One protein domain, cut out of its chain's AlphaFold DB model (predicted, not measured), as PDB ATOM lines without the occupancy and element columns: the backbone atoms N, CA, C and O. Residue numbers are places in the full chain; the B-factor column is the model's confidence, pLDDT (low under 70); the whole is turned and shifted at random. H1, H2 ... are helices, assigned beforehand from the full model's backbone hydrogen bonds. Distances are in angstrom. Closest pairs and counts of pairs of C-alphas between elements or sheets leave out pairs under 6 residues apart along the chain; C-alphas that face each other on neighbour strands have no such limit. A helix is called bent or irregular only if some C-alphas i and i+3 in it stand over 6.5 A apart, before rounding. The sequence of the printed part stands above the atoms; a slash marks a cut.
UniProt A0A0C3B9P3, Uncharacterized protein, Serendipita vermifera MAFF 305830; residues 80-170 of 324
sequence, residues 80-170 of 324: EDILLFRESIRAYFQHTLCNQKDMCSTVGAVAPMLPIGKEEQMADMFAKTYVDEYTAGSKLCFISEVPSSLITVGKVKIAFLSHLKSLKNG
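What this domain is: This is residues 80 to 170 of the 324 residues of an uncharacterized protein of Serendipita vermifera MAFF 305830 (UniProt A0A0C3B9P3). Three long helices, H1, H3 and H4, cross one another with their centres in a triangle, and H4 is the one that packs on both of the others. The short helix H2 sits at the last-residue end of H4, a long loop folds back from the end of H3 to the start of H4, and residues 99 to 104 stick out. The printed part has 91 residues with four named helices in the order H1, H2, H3, H4 and no named strand; its class is all helix. It is compact, with a radius of gyration of the C-alphas of 12.8 A, and rounded, spanning 32 by 25 by 23 A.

Where its parts are: Find C-alpha 80 at (11.381, -25.198, 24.698); from there H1, residues 80 to 99, runs 28.9 A to C-alpha 99 at (33.437, -28.369, 43.056). Next comes H2, residues 107 to 113, 10.7 A long; it is neither bent nor irregular, but only just: C-alphas 109 and 112 are 6.4 A apart. H3, residues 119 to 135, measures 24.0 A. H4, residues 153 to 168, measures 21.9 A and ends at C-alpha 168 at (24.821, -44.935, 32.426).

How they stand to each other: Begin at the hub, H4, which touches H1, H2 and H3. H3 and H4 run opposite ways at a steep tilt of 50 degrees; their closest C-alphas, those of Ala 127 and Val 153, are 5.1 A apart. H1 touches H4 with residues 86 to 90 alone, against residues 156 to 163 of H4, and the closest C-alphas are those of Arg 86 and Ala 159, 6.5 A apart. Their lines are about perpendicular at 70.2 degrees, only just past steep. Residues 164 to 168 of H4 touch H2, about perpendicular at 90 degrees; look at the closest C-alphas, those of Ala 111 and Lys 168, 5.7 A apart. The packing is mostly crossed, with 0 of these 3 touching pairs at a shallow tilt. H1 and H2 are close but not clearly touching, with the C-alphas of Gln 94 and Val 107 closest at 7.0 A. H1 and H3 are near each other, with 9 pairs of C-alphas within 10 A, and H2 and H3 are apart. Every O i to N i+4 pair is within hydrogen-bond range in H1, H3 and H4; in H2 it is 0 of 3, beside 2 of 4 O i to N i+3 pairs.

The domain as a whole: The two C-alphas farthest apart, those of Asp 102 and Ser 149, are 35.4 A apart. The printed part has no cut. The link from H1 to H2 is short, that from H2 to H3 tight, and that from H3 to H4 long, with 17 residues, 136 to 152. The mean pLDDT of the printed part is 76.8; look for values under 70 at residue 81, residues 97 to 113, residues 140 to 144 and residue 170.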
ATOM      1  N   GLU A  80      10.262 -26.086  24.425       70.81
ATOM      2  CA  GLU A  80      11.381 -25.198  24.698       70.81
ATOM      3  C   GLU A  80      11.669 -25.103  26.207       70.81
ATOM      4  O   GLU A  80      12.815 -25.308  26.606       70.81
ATOM      5  N   ASP A  81      10.639 -24.935  27.044       69.94
ATOM      6  CA  ASP A  81      10.764 -24.835  28.509       69.94
ATOM      7  C   ASP A  81      11.334 -26.127  29.113       69.94
ATOM      8  O   ASP A  81      12.218 -26.107  29.971       69.94
ATOM      9  N   ILE A  82      10.880 -27.282  28.611       71.94
ATOM     10  CA  ILE A  82      11.361 -28.601  29.050       71.94
ATOM     11  C   ILE A  82      12.834 -28.807  28.666       71.94
ATOM     12  O   ILE A  82      13.596 -29.425  29.415       71.94
ATOM     13  N   LEU A  83      13.252 -28.329  27.488       70.06
ATOM     14  CA  LEU A  83      14.648 -28.416  27.056       70.06
ATOM     15  C   LEU A  83      15.545 -27.510  27.900       70.06
ATOM     16  O   LEU A  83      16.609 -27.958  28.327       70.06
ATOM     17  N   LEU A  84      15.093 -26.290  28.183       70.19
ATOM     18  CA  LEU A  84      15.807 -25.342  29.028       70.19
ATOM     19  C   LEU A  84      15.983 -25.881  30.457       70.19
ATOM     20  O   LEU A  84      17.096 -25.894  30.981       70.19
ATOM     21  N   PHE A  85      14.918 -26.431  31.043       72.62
ATOM     22  CA  PHE A  85      14.945 -27.083  32.356       72.62
ATOM     23  C   PHE A  85      15.908 -28.282  32.414       72.62
ATOM     24  O   PHE A  85      16.586 -28.523  33.410       72.62
ATOM     25  N   ARG A  86      16.025 -29.052  31.327       75.31
ATOM     26  CA  ARG A  86      16.996 -30.156  31.263       75.31
ATOM     27  C   ARG A  86      18.441 -29.668  31.215       75.31
ATOM     28  O   ARG A  86      19.309 -30.328  31.785       75.31
ATOM     29  N   GLU A  87      18.708 -28.561  30.528       71.38
ATOM     30  CA  GLU A  87      20.048 -27.967  30.494       71.38
ATOM     31  C   GLU A  87      20.415 -27.318  31.836       71.38
ATOM     32  O   GLU A  87      21.554 -27.478  32.271       71.38
ATOM     33  N   SER A  88      19.460 -26.705  32.554       72.50
ATOM     34  CA  SER A  88      19.708 -26.160  33.901       72.50
ATOM     35  C   SER A  88      20.162 -27.243  34.885       72.50
ATOM     36  O   SER A  88      21.158 -27.074  35.588       72.50
ATOM     37  N   ILE A  89      19.490 -28.397  34.877       75.88
ATOM     38  CA  ILE A  89      19.847 -29.549  35.714       75.88
ATOM     39  C   ILE A  89      21.224 -30.098  35.339       75.88
ATOM     40  O   ILE A  89      22.005 -30.453  36.223       75.88
ATOM     41  N   ARG A  90      21.549 -30.160  34.040       76.50
ATOM     42  CA  ARG A  90      22.867 -30.620  33.582       76.50
ATOM     43  C   ARG A  90      23.974 -29.682  34.056       76.50
ATOM     44  O   ARG A  90      24.964 -30.171  34.589       76.50
ATOM     45  N   ALA A  91      23.809 -28.374  33.868       71.75
ATOM     46  CA  ALA A  91      24.799 -27.374  34.263       71.75
ATOM     47  C   ALA A  91      25.050 -27.402  35.777       71.75
ATOM     48  O   ALA A  91      26.199 -27.475  36.214       71.75
ATOM     49  N   TYR A  92      23.978 -27.444  36.573       75.81
ATOM     50  CA  TYR A  92      24.087 -27.536  38.026       75.81
ATOM     51  C   TYR A  92      24.762 -28.839  38.467       75.81
ATOM     52  O   TYR A  92      25.690 -28.810  39.271       75.81
ATOM     53  N   PHE A  93      24.382 -29.984  37.887       76.25
ATOM     54  CA  PHE A  93      25.031 -31.260  38.191       76.25
ATOM     55  C   PHE A  93      26.533 -31.234  37.887       76.25
ATOM     56  O   PHE A  93      27.337 -31.613  38.735       76.25
ATOM     57  N   GLN A  94      26.927 -30.724  36.718       73.81
ATOM     58  CA  GLN A  94      28.338 -30.571  36.357       73.81
ATOM     59  C   GLN A  94      29.085 -29.689  37.357       73.81
ATOM     60  O   GLN A  94      30.139 -30.083  37.843       73.81
ATOM     61  N   HIS A  95      28.509 -28.546  37.722       73.38
ATOM     62  CA  HIS A  95      29.103 -27.632  38.689       73.38
ATOM     63  C   HIS A  95      29.263 -28.274  40.079       73.38
ATOM     64  O   HIS A  95      30.337 -28.200  40.677       73.38
ATOM     65  N   THR A  96      28.232 -28.965  40.581       73.44
ATOM     66  CA  THR A  96      28.300 -29.668  41.875       73.44
ATOM     67  C   THR A  96      29.353 -30.775  41.892       73.44
ATOM     68  O   THR A  96      30.023 -30.959  42.906       73.44
ATOM     69  N   LEU A  97      29.549 -31.475  40.770       69.56
ATOM     70  CA  LEU A  97      30.589 -32.491  40.638       69.56
ATOM     71  C   LEU A  97      31.994 -31.882  40.570       69.56
ATOM     72  O   LEU A  97      32.891 -32.376  41.250       69.56
ATOM     73  N   CYS A  98      32.185 -30.813  39.791       65.88
ATOM     74  CA  CYS A  98      33.481 -30.147  39.642       65.88
ATOM     75  C   CYS A  98      33.966 -29.494  40.944       65.88
ATOM     76  O   CYS A  98      35.163 -29.477  41.203       65.88
ATOM     77  N   ASN A  99      33.057 -29.001  41.789       65.31
ATOM     78  CA  ASN A  99      33.437 -28.369  43.056       65.31
ATOM     79  C   ASN A  99      33.722 -29.367  44.183       65.31
ATOM     80  O   ASN A  99      34.327 -28.993  45.185       65.31
ATOM     81  N   GLN A 100      33.287 -30.626  44.062       59.41
ATOM     82  CA  GLN A 100      33.442 -31.599  45.145       59.41
ATOM     83  C   GLN A 100      34.832 -32.243  45.239       59.41
ATOM     84  O   GLN A 100      35.046 -32.980  46.200       59.41
ATOM     85  N   LYS A 101      35.771 -31.989  44.310       47.66
ATOM     86  CA  LYS A 101      37.186 -32.428  44.371       47.66
ATOM     87  C   LYS A 101      37.991 -31.835  43.206       47.66
ATOM     88  O   LYS A 101      37.420 -31.629  42.144       47.66
ATOM     89  N   ASP A 102      39.320 -31.763  43.343       52.72
ATOM     90  CA  ASP A 102      40.344 -31.603  42.276       52.72
ATOM     91  C   ASP A 102      40.300 -32.690  41.163       52.72
ATOM     92  O   ASP A 102      41.283 -33.005  40.493       52.72
ATOM     93  N   MET A 103      39.151 -33.329  40.966       45.78
ATOM     94  CA  MET A 103      38.880 -34.344  39.968       45.78
ATOM     95  C   MET A 103      38.366 -33.636  38.716       45.78
ATOM     96  O   MET A 103      37.164 -33.518  38.489       45.78
ATOM     97  N   CYS A 104      39.291 -33.194  37.866       44.25
ATOM     98  CA  CYS A 104      38.994 -32.845  36.478       44.25
ATOM     99  C   CYS A 104      38.717 -34.133  35.674       44.25
ATOM    100  O   CYS A 104      39.446 -34.495  34.755       44.25
ATOM    101  N   SER A 105      37.707 -34.905  36.078       51.03
ATOM    102  CA  SER A 105      37.234 -36.059  35.326       51.03
ATOM    103  C   SER A 105      36.047 -35.631  34.471       51.03
ATOM    104  O   SER A 105      35.116 -34.959  34.916       51.03
ATOM    105  N   THR A 106      36.097 -35.985  33.190       57.03
ATOM    106  CA  THR A 106      35.008 -35.723  32.253       57.03
ATOM    107  C   THR A 106      33.714 -36.346  32.788       57.03
ATOM    108  O   THR A 106      33.718 -37.450  33.326       57.03
ATOM    109  N   VAL A 107      32.578 -35.661  32.631       55.19
ATOM    110  CA  VAL A 107      31.250 -36.055  33.165       55.19
ATOM    111  C   VAL A 107      30.864 -37.506  32.822       55.19
ATOM    112  O   VAL A 107      30.131 -38.159  33.564       55.19
ATOM    113  N   GLY A 108      31.390 -38.039  31.714       57.62
ATOM    114  CA  GLY A 108      31.212 -39.435  31.309       57.62
ATOM    115  C   GLY A 108      31.863 -40.463  32.244       57.62
ATOM    116  O   GLY A 108      31.361 -41.578  32.340       57.62
ATOM    117  N   ALA A 109      32.923 -40.098  32.968       58.78
ATOM    118  CA  ALA A 109      33.626 -40.972  33.906       58.78
ATOM    119  C   ALA A 109      32.924 -41.092  35.270       58.78
ATOM    120  O   ALA A 109      33.178 -42.046  35.997       58.78
ATOM    121  N   VAL A 110      32.022 -40.163  35.615       60.09
ATOM    122  CA  VAL A 110      31.372 -40.124  36.938       60.09
ATOM    123  C   VAL A 110      30.166 -41.064  37.018       60.09
ATOM    124  O   VAL A 110      29.933 -41.699  38.043       60.09
ATOM    125  N   ALA A 111      29.401 -41.211  35.932       65.38
ATOM    126  CA  ALA A 111      28.188 -42.035  35.928       65.38
ATOM    127  C   ALA A 111      28.399 -43.539  36.232       65.38
ATOM    128  O   ALA A 111      27.549 -44.103  36.928       65.38
ATOM    129  N   PRO A 112      29.486 -44.201  35.777       65.19
ATOM    130  CA  PRO A 112      29.805 -45.577  36.167       65.19
ATOM    131  C   PRO A 112      30.255 -45.707  37.628       65.19
ATOM    132  O   PRO A 112      30.145 -46.785  38.199       65.19
ATOM    133  N   MET A 113      30.755 -44.625  38.238       63.84
ATOM    134  CA  MET A 113      31.237 -44.625  39.626       63.84
ATOM    135  C   MET A 113      30.105 -44.486  40.649       63.84
ATOM    136  O   MET A 113      30.332 -44.628  41.850       63.84
ATOM    137  N   LEU A 114      28.880 -44.212  40.192       73.69
ATOM    138  CA  LEU A 114      27.723 -44.128  41.069       73.69
ATOM    139  C   LEU A 114      27.326 -45.529  41.566       73.69
ATOM    140  O   LEU A 114      27.043 -46.397  40.732       73.69
ATOM    141  N   PRO A 115      27.244 -45.751  42.892       77.81
ATOM    142  CA  PRO A 115      26.906 -47.052  43.454       77.81
ATOM    143  C   PRO A 115      25.549 -47.535  42.930       77.81
ATOM    144  O   PRO A 115      24.543 -46.828  43.023       77.81
ATOM    145  N   ILE A 116      25.548 -48.741  42.359       80.62
ATOM    146  CA  ILE A 116      24.351 -49.408  41.838       80.62
ATOM    147  C   ILE A 116      23.341 -49.553  42.985       80.62
ATOM    148  O   ILE A 116      23.694 -50.034  44.061       80.62
ATOM    149  N   GLY A 117      22.099 -49.118  42.767       85.19
ATOM    150  CA  GLY A 117      21.013 -49.206  43.746       85.19
ATOM    151  C   GLY A 117      20.849 -47.979  44.651       85.19
ATOM    152  O   GLY A 117      19.934 -47.961  45.470       85.19
ATOM    153  N   LYS A 118      21.694 -46.944  44.523       87.38
ATOM    154  CA  LYS A 118      21.565 -45.677  45.280       87.38
ATOM    155  C   LYS A 118      21.093 -44.490  44.436       87.38
ATOM    156  O   LYS A 118      21.074 -43.356  44.914       87.38
ATOM    157  N   GLU A 119      20.723 -44.712  43.178       87.19
ATOM    158  CA  GLU A 119      20.391 -43.647  42.227       87.19
ATOM    159  C   GLU A 119      19.163 -42.846  42.656       87.19
ATOM    160  O   GLU A 119      19.168 -41.624  42.533       87.19
ATOM    161  N   GLU A 120      18.133 -43.509  43.186       90.88
ATOM    162  CA  GLU A 120      16.920 -42.821  43.633       90.88
ATOM    163  C   GLU A 120      17.177 -41.923  44.839       90.88
ATOM    164  O   GLU A 120      16.751 -40.770  44.834       90.88
ATOM    165  N   GLN A 121      17.936 -42.410  45.826       90.00
ATOM    166  CA  GLN A 121      18.284 -41.637  47.016       90.00
ATOM    167  C   GLN A 121      19.112 -40.396  46.653       90.00
ATOM    168  O   GLN A 121      18.855 -39.303  47.160       90.00
ATOM    169  N   MET A 122      20.083 -40.544  45.745       85.44
ATOM    170  CA  MET A 122      20.857 -39.407  45.241       85.44
ATOM    171  C   MET A 122      19.987 -38.428  44.458       85.44
ATOM    172  O   MET A 122      20.144 -37.222  44.620       85.44
ATOM    173  N   ALA A 123      19.059 -38.927  43.640       88.50
ATOM    174  CA  ALA A 123      18.136 -38.085  42.890       88.50
ATOM    175  C   ALA A 123      17.196 -37.291  43.805       88.50
ATOM    176  O   ALA A 123      16.936 -36.124  43.531       88.50
ATOM    177  N   ASP A 124      16.720 -37.899  44.894       91.50
ATOM    178  CA  ASP A 124      15.906 -37.220  45.904       91.50
ATOM    179  C   ASP A 124      16.687 -36.117  46.617       91.50
ATOM    180  O   ASP A 124      16.190 -34.999  46.752       91.50
ATOM    181  N   MET A 125      17.914 -36.415  47.052       88.94
ATOM    182  CA  MET A 125      18.779 -35.431  47.702       88.94
ATOM    183  C   MET A 125      19.099 -34.272  46.753       88.94
ATOM    184  O   MET A 125      18.878 -33.119  47.106       88.94
ATOM    185  N   PHE A 126      19.526 -34.582  45.526       88.75
ATOM    186  CA  PHE A 126      19.824 -33.593  44.493       88.75
ATOM    187  C   PHE A 126      18.616 -32.706  44.184       88.75
ATOM    188  O   PHE A 126      18.746 -31.488  44.123       88.75
ATOM    189  N   ALA A 127      17.433 -33.300  44.003       90.69
ATOM    190  CA  ALA A 127      16.233 -32.550  43.661       90.69
ATOM    191  C   ALA A 127      15.799 -31.593  44.776       90.69
ATOM    192  O   ALA A 127      15.365 -30.484  44.473       90.69
ATOM    193  N   LYS A 128      15.942 -31.996  46.045       93.00
ATOM    194  CA  LYS A 128      15.688 -31.114  47.192       93.00
ATOM    195  C   LYS A 128      16.673 -29.951  47.209       93.00
ATOM    196  O   LYS A 128      16.241 -28.811  47.123       93.00
ATOM    197  N   THR A 129      17.976 -30.241  47.184       88.38
ATOM    198  CA  THR A 129      19.019 -29.204  47.192       88.38
ATOM    199  C   THR A 129      18.862 -28.229  46.026       88.38
ATOM    200  O   THR A 129      18.936 -27.024  46.228       88.38
ATOM    201  N   TYR A 130      18.570 -28.723  44.820       89.00
ATOM    202  CA  TYR A 130      18.356 -27.878  43.646       89.00
ATOM    203  C   TYR A 130      17.176 -26.912  43.826       89.00
ATOM    204  O   TYR A 130      17.294 -25.734  43.495       89.00
ATOM    205  N   VAL A 131      16.038 -27.398  44.334       91.31
ATOM    206  CA  VAL A 131      14.841 -26.573  44.569       91.31
ATOM    207  C   VAL A 131      15.081 -25.577  45.707       91.31
ATOM    208  O   VAL A 131      14.719 -24.408  45.569       91.31
ATOM    209  N   ASP A 132      15.735 -25.998  46.788       91.62
ATOM    210  CA  ASP A 132      16.089 -25.130  47.916       91.62
ATOM    211  C   ASP A 132      17.032 -24.002  47.459       91.62
ATOM    212  O   ASP A 132      16.793 -22.827  47.726       91.62
ATOM    213  N   GLU A 133      18.059 -24.325  46.671       88.38
ATOM    214  CA  GLU A 133      18.965 -23.324  46.105       88.38
ATOM    215  C   GLU A 133      18.284 -22.409  45.083       88.38
ATOM    216  O   GLU A 133      18.543 -21.204  45.063       88.38
ATOM    217  N   TYR A 134      17.408 -22.953  44.236       86.75
ATOM    218  CA  TYR A 134      16.651 -22.159  43.272       86.75
ATOM    219  C   TYR A 134      15.738 -21.152  43.982       86.75
ATOM    220  O   TYR A 134      15.720 -19.975  43.624       86.75
ATOM    221  N   THR A 135      15.015 -21.590  45.016       88.62
ATOM    222  CA  THR A 135      14.128 -20.722  45.809       88.62
ATOM    223  C   THR A 135      14.898 -19.685  46.624       88.62
ATOM    224  O   THR A 135      14.417 -18.566  46.781       88.62
ATOM    225  N   ALA A 136      16.123 -20.002  47.054       88.81
ATOM    226  CA  ALA A 136      17.042 -19.047  47.673       88.81
ATOM    227  C   ALA A 136      17.667 -18.041  46.680       88.81
ATOM    228  O   ALA A 136      18.389 -17.137  47.100       88.81
ATOM    229  N   GLY A 137      17.420 -18.177  45.370       84.75
ATOM    230  CA  GLY A 137      17.980 -17.293  44.344       84.75
ATOM    231  C   GLY A 137      19.449 -17.577  44.010       84.75
ATOM    232  O   GLY A 137      20.170 -16.674  43.578       84.75
ATOM    233  N   SER A 138      19.915 -18.815  44.210       82.19
ATOM    234  CA  SER A 138      21.272 -19.238  43.845       82.19
ATOM    235  C   SER A 138      21.537 -18.989  42.360       82.19
ATOM    236  O   SER A 138      20.825 -19.493  41.488       82.19
ATOM    237  N   LYS A 139      22.622 -18.264  42.054       75.88
ATOM    238  CA  LYS A 139      23.060 -17.991  40.672       75.88
ATOM    239  C   LYS A 139      23.382 -19.264  39.880       75.88
ATOM    240  O   LYS A 139      23.403 -19.217  38.656       75.88
ATOM    241  N   LEU A 140      23.626 -20.383  40.563       67.81
ATOM    242  CA  LEU A 140      23.932 -21.678  39.947       67.81
ATOM    243  C   LEU A 140      22.688 -22.366  39.378       67.81
ATOM    244  O   LEU A 140      22.783 -23.096  38.393       67.81
ATOM    245  N   CYS A 141      21.529 -22.122  39.989       65.38
ATOM    246  CA  CYS A 141      20.242 -22.667  39.558       65.38
ATOM    247  C   CYS A 141      19.451 -21.675  38.696       65.38
ATOM    248  O   CYS A 141      18.486 -22.064  38.039       65.38
ATOM    249  N   PHE A 142      19.837 -20.397  38.711       63.47
ATOM    250  CA  PHE A 142      19.068 -19.322  38.104       63.47
ATOM    251  C   PHE A 142      19.269 -19.257  36.588       63.47
ATOM    252  O   PHE A 142      20.115 -18.531  36.070       63.47
ATOM    253  N   ILE A 143      18.431 -19.997  35.869       67.19
ATOM    254  CA  ILE A 143      18.085 -19.660  34.491       67.19
ATOM    255  C   ILE A 143      16.766 -18.895  34.565       67.19
ATOM    256  O   ILE A 143      15.722 -19.494  34.806       67.19
ATOM    257  N   SER A 144      16.821 -17.574  34.364       66.12
ATOM    258  CA  SER A 144      15.687 -16.638  34.487       66.12
ATOM    259  C   SER A 144      14.458 -16.998  33.648       66.12
ATOM    260  O   SER A 144      13.381 -16.446  33.847       66.12
ATOM    261  N   GLU A 145      14.635 -17.893  32.685       76.12
ATOM    262  CA  GLU A 145      13.642 -18.282  31.697       76.12
ATOM    263  C   GLU A 145      12.925 -19.599  32.035       76.12
ATOM    264  O   GLU A 145      11.980 -19.948  31.337       76.12
ATOM    265  N   VAL A 146      13.324 -20.341  33.082       78.06
ATOM    266  CA  VAL A 146      12.634 -21.594  33.438       78.06
ATOM    267  C   VAL A 146      11.372 -21.292  34.260       78.06
ATOM    268  O   VAL A 146      11.475 -20.723  35.349       78.06
ATOM    269  N   PRO A 147      10.173 -21.703  33.805       84.44
ATOM    270  CA  PRO A 147       8.943 -21.535  34.571       84.44
ATOM    271  C   PRO A 147       9.024 -22.176  35.962       84.44
ATOM    272  O   PRO A 147       9.356 -23.355  36.091       84.44
ATOM    273  N   SER A 148       8.616 -21.453  37.012       85.38
ATOM    274  CA  SER A 148       8.605 -21.979  38.388       85.38
ATOM    275  C   SER A 148       7.742 -23.241  38.554       85.38
ATOM    276  O   SER A 148       7.997 -24.045  39.445       85.38
ATOM    277  N   SER A 149       6.764 -23.474  37.666       87.94
ATOM    278  CA  SER A 149       5.952 -24.704  37.628       87.94
ATOM    279  C   SER A 149       6.749 -25.969  37.277       87.94
ATOM    280  O   SER A 149       6.292 -27.088  37.546       87.94
ATOM    281  N   LEU A 150       7.926 -25.818  36.661       85.00
ATOM    282  CA  LEU A 150       8.847 -26.913  36.357       85.00
ATOM    283  C   LEU A 150       9.789 -27.223  37.523       85.00
ATOM    284  O   LEU A 150      10.267 -28.352  37.630       85.00
ATOM    285  N   ILE A 151      10.007 -26.266  38.429       88.19
ATOM    286  CA  ILE A 151      10.944 -26.390  39.549       88.19
ATOM    287  C   ILE A 151      10.256 -27.040  40.754       88.19
ATOM    288  O   ILE A 151      10.115 -26.463  41.827       88.19
ATOM    289  N   THR A 152       9.790 -28.273  40.569       93.12
ATOM    290  CA  THR A 152       9.280 -29.109  41.663       93.12
ATOM    291  C   THR A 152      10.226 -30.273  41.912       93.12
ATOM    292  O   THR A 152      10.829 -30.802  40.975       93.12
ATOM    293  N   VAL A 153      10.324 -30.722  43.168       91.25
ATOM    294  CA  VAL A 153      11.208 -31.836  43.561       91.25
ATOM    295  C   VAL A 153      10.964 -33.068  42.679       91.25
ATOM    296  O   VAL A 153      11.909 -33.673  42.180       91.25
ATOM    297  N   GLY A 154       9.698 -33.396  42.395       92.06
ATOM    298  CA  GLY A 154       9.345 -34.519  41.521       92.06
ATOM    299  C   GLY A 154       9.857 -34.364  40.084       92.06
ATOM    300  O   GLY A 154      10.466 -35.290  39.545       92.06
ATOM    301  N   LYS A 155       9.668 -33.192  39.462       88.62
ATOM    302  CA  LYS A 155      10.120 -32.938  38.081       88.62
ATOM    303  C   LYS A 155      11.644 -32.907  37.975       88.62
ATOM    304  O   LYS A 155      12.195 -33.498  37.044       88.62
ATOM    305  N   VAL A 156      12.324 -32.295  38.947       87.88
ATOM    306  CA  VAL A 156      13.794 -32.262  39.011       87.88
ATOM    307  C   VAL A 156      14.349 -33.674  39.187       87.88
ATOM    308  O   VAL A 156      15.233 -34.072  38.428       87.88
ATOM    309  N   LYS A 157      13.779 -34.479  40.097       91.06
ATOM    310  CA  LYS A 157      14.158 -35.887  40.299       91.06
ATOM    311  C   LYS A 157      14.043 -36.694  39.005       91.06
ATOM    312  O   LYS A 157      14.986 -37.388  38.625       91.06
ATOM    313  N   ILE A 158      12.908 -36.598  38.308       87.62
ATOM    314  CA  ILE A 158      12.669 -37.326  37.051       87.62
ATOM    315  C   ILE A 158      13.680 -36.908  35.979       87.62
ATOM    316  O   ILE A 158      14.272 -37.765  35.318       87.62
ATOM    317  N   ALA A 159      13.900 -35.604  35.806       84.88
ATOM    318  CA  ALA A 159      14.851 -35.091  34.827       84.88
ATOM    319  C   ALA A 159      16.294 -35.509  35.156       84.88
ATOM    320  O   ALA A 159      17.027 -35.932  34.257       84.88
ATOM    321  N   PHE A 160      16.673 -35.491  36.434       86.81
ATOM    322  CA  PHE A 160      17.968 -35.961  36.909       86.81
ATOM    323  C   PHE A 160      18.169 -37.465  36.672       86.81
ATOM    324  O   PHE A 160      19.160 -37.866  36.063       86.81
ATOM    325  N   LEU A 161      17.206 -38.314  37.048       87.44
ATOM    326  CA  LEU A 161      17.263 -39.758  36.783       87.44
ATOM    327  C   LEU A 161      17.303 -40.061  35.284       87.44
ATOM    328  O   LEU A 161      18.038 -40.946  34.848       87.44
ATOM    329  N   SER A 162      16.544 -39.319  34.474       85.81
ATOM    330  CA  SER A 162      16.609 -39.427  33.017       85.81
ATOM    331  C   SER A 162      17.999 -39.065  32.491       85.81
ATOM    332  O   SER A 162      18.480 -39.705  31.552       85.81
ATOM    333  N   HIS A 163      18.649 -38.055  33.074       81.50
ATOM    334  CA  HIS A 163      20.014 -37.685  32.725       81.50
ATOM    335  C   HIS A 163      21.008 -38.779  33.132       81.50
ATOM    336  O   HIS A 163      21.777 -39.227  32.282       81.50
ATOM    337  N   LEU A 164      20.929 -39.292  34.365       83.62
ATOM    338  CA  LEU A 164      21.758 -40.401  34.841       83.62
ATOM    339  C   LEU A 164      21.600 -41.655  33.984       83.62
ATOM    340  O   LEU A 164      22.603 -42.235  33.583       83.62
ATOM    341  N   LYS A 165      20.368 -42.049  33.636       84.69
ATOM    342  CA  LYS A 165      20.114 -43.163  32.705       84.69
ATOM    343  C   LYS A 165      20.777 -42.913  31.351       84.69
ATOM    344  O   LYS A 165      21.417 -43.807  30.812       84.69
ATOM    345  N   SER A 166      20.693 -41.688  30.823       78.88
ATOM    346  CA  SER A 166      21.377 -41.325  29.575       78.88
ATOM    347  C   SER A 166      22.905 -41.394  29.678       78.88
ATOM    348  O   SER A 166      23.541 -41.618  28.649       78.88
ATOM    349  N   LEU A 167      23.491 -41.155  30.852       76.94
ATOM    350  CA  LEU A 167      24.932 -41.294  31.071       76.94
ATOM    351  C   LEU A 167      25.326 -42.772  31.249       76.94
ATOM    352  O   LEU A 167      26.254 -43.233  30.591       76.94
ATOM    353  N   LYS A 168      24.586 -43.518  32.084       78.62
ATOM    354  CA  LYS A 168      24.821 -44.935  32.426       78.62
ATOM    355  C   LYS A 168      24.642 -45.891  31.271       78.62
ATOM    356  O   LYS A 168      25.427 -46.820  31.141       78.62
ATOM    357  N   ASN A 169      23.661 -45.636  30.409       75.44
ATOM    358  CA  ASN A 169      23.486 -46.428  29.194       75.44
ATOM    359  C   ASN A 169      24.712 -46.352  28.282       75.44
ATOM    360  O   ASN A 169      24.736 -47.013  27.251       75.44
ATOM    361  N   GLY A 170      25.699 -45.522  28.647       57.50
ATOM    362  CA  GLY A 170      26.635 -44.964  27.735       57.50
ATOM    363  C   GLY A 170      25.785 -44.248  26.709       57.50
ATOM    364  O   GLY A 170      25.190 -44.848  25.818       57.50
TER     365      GLY A 170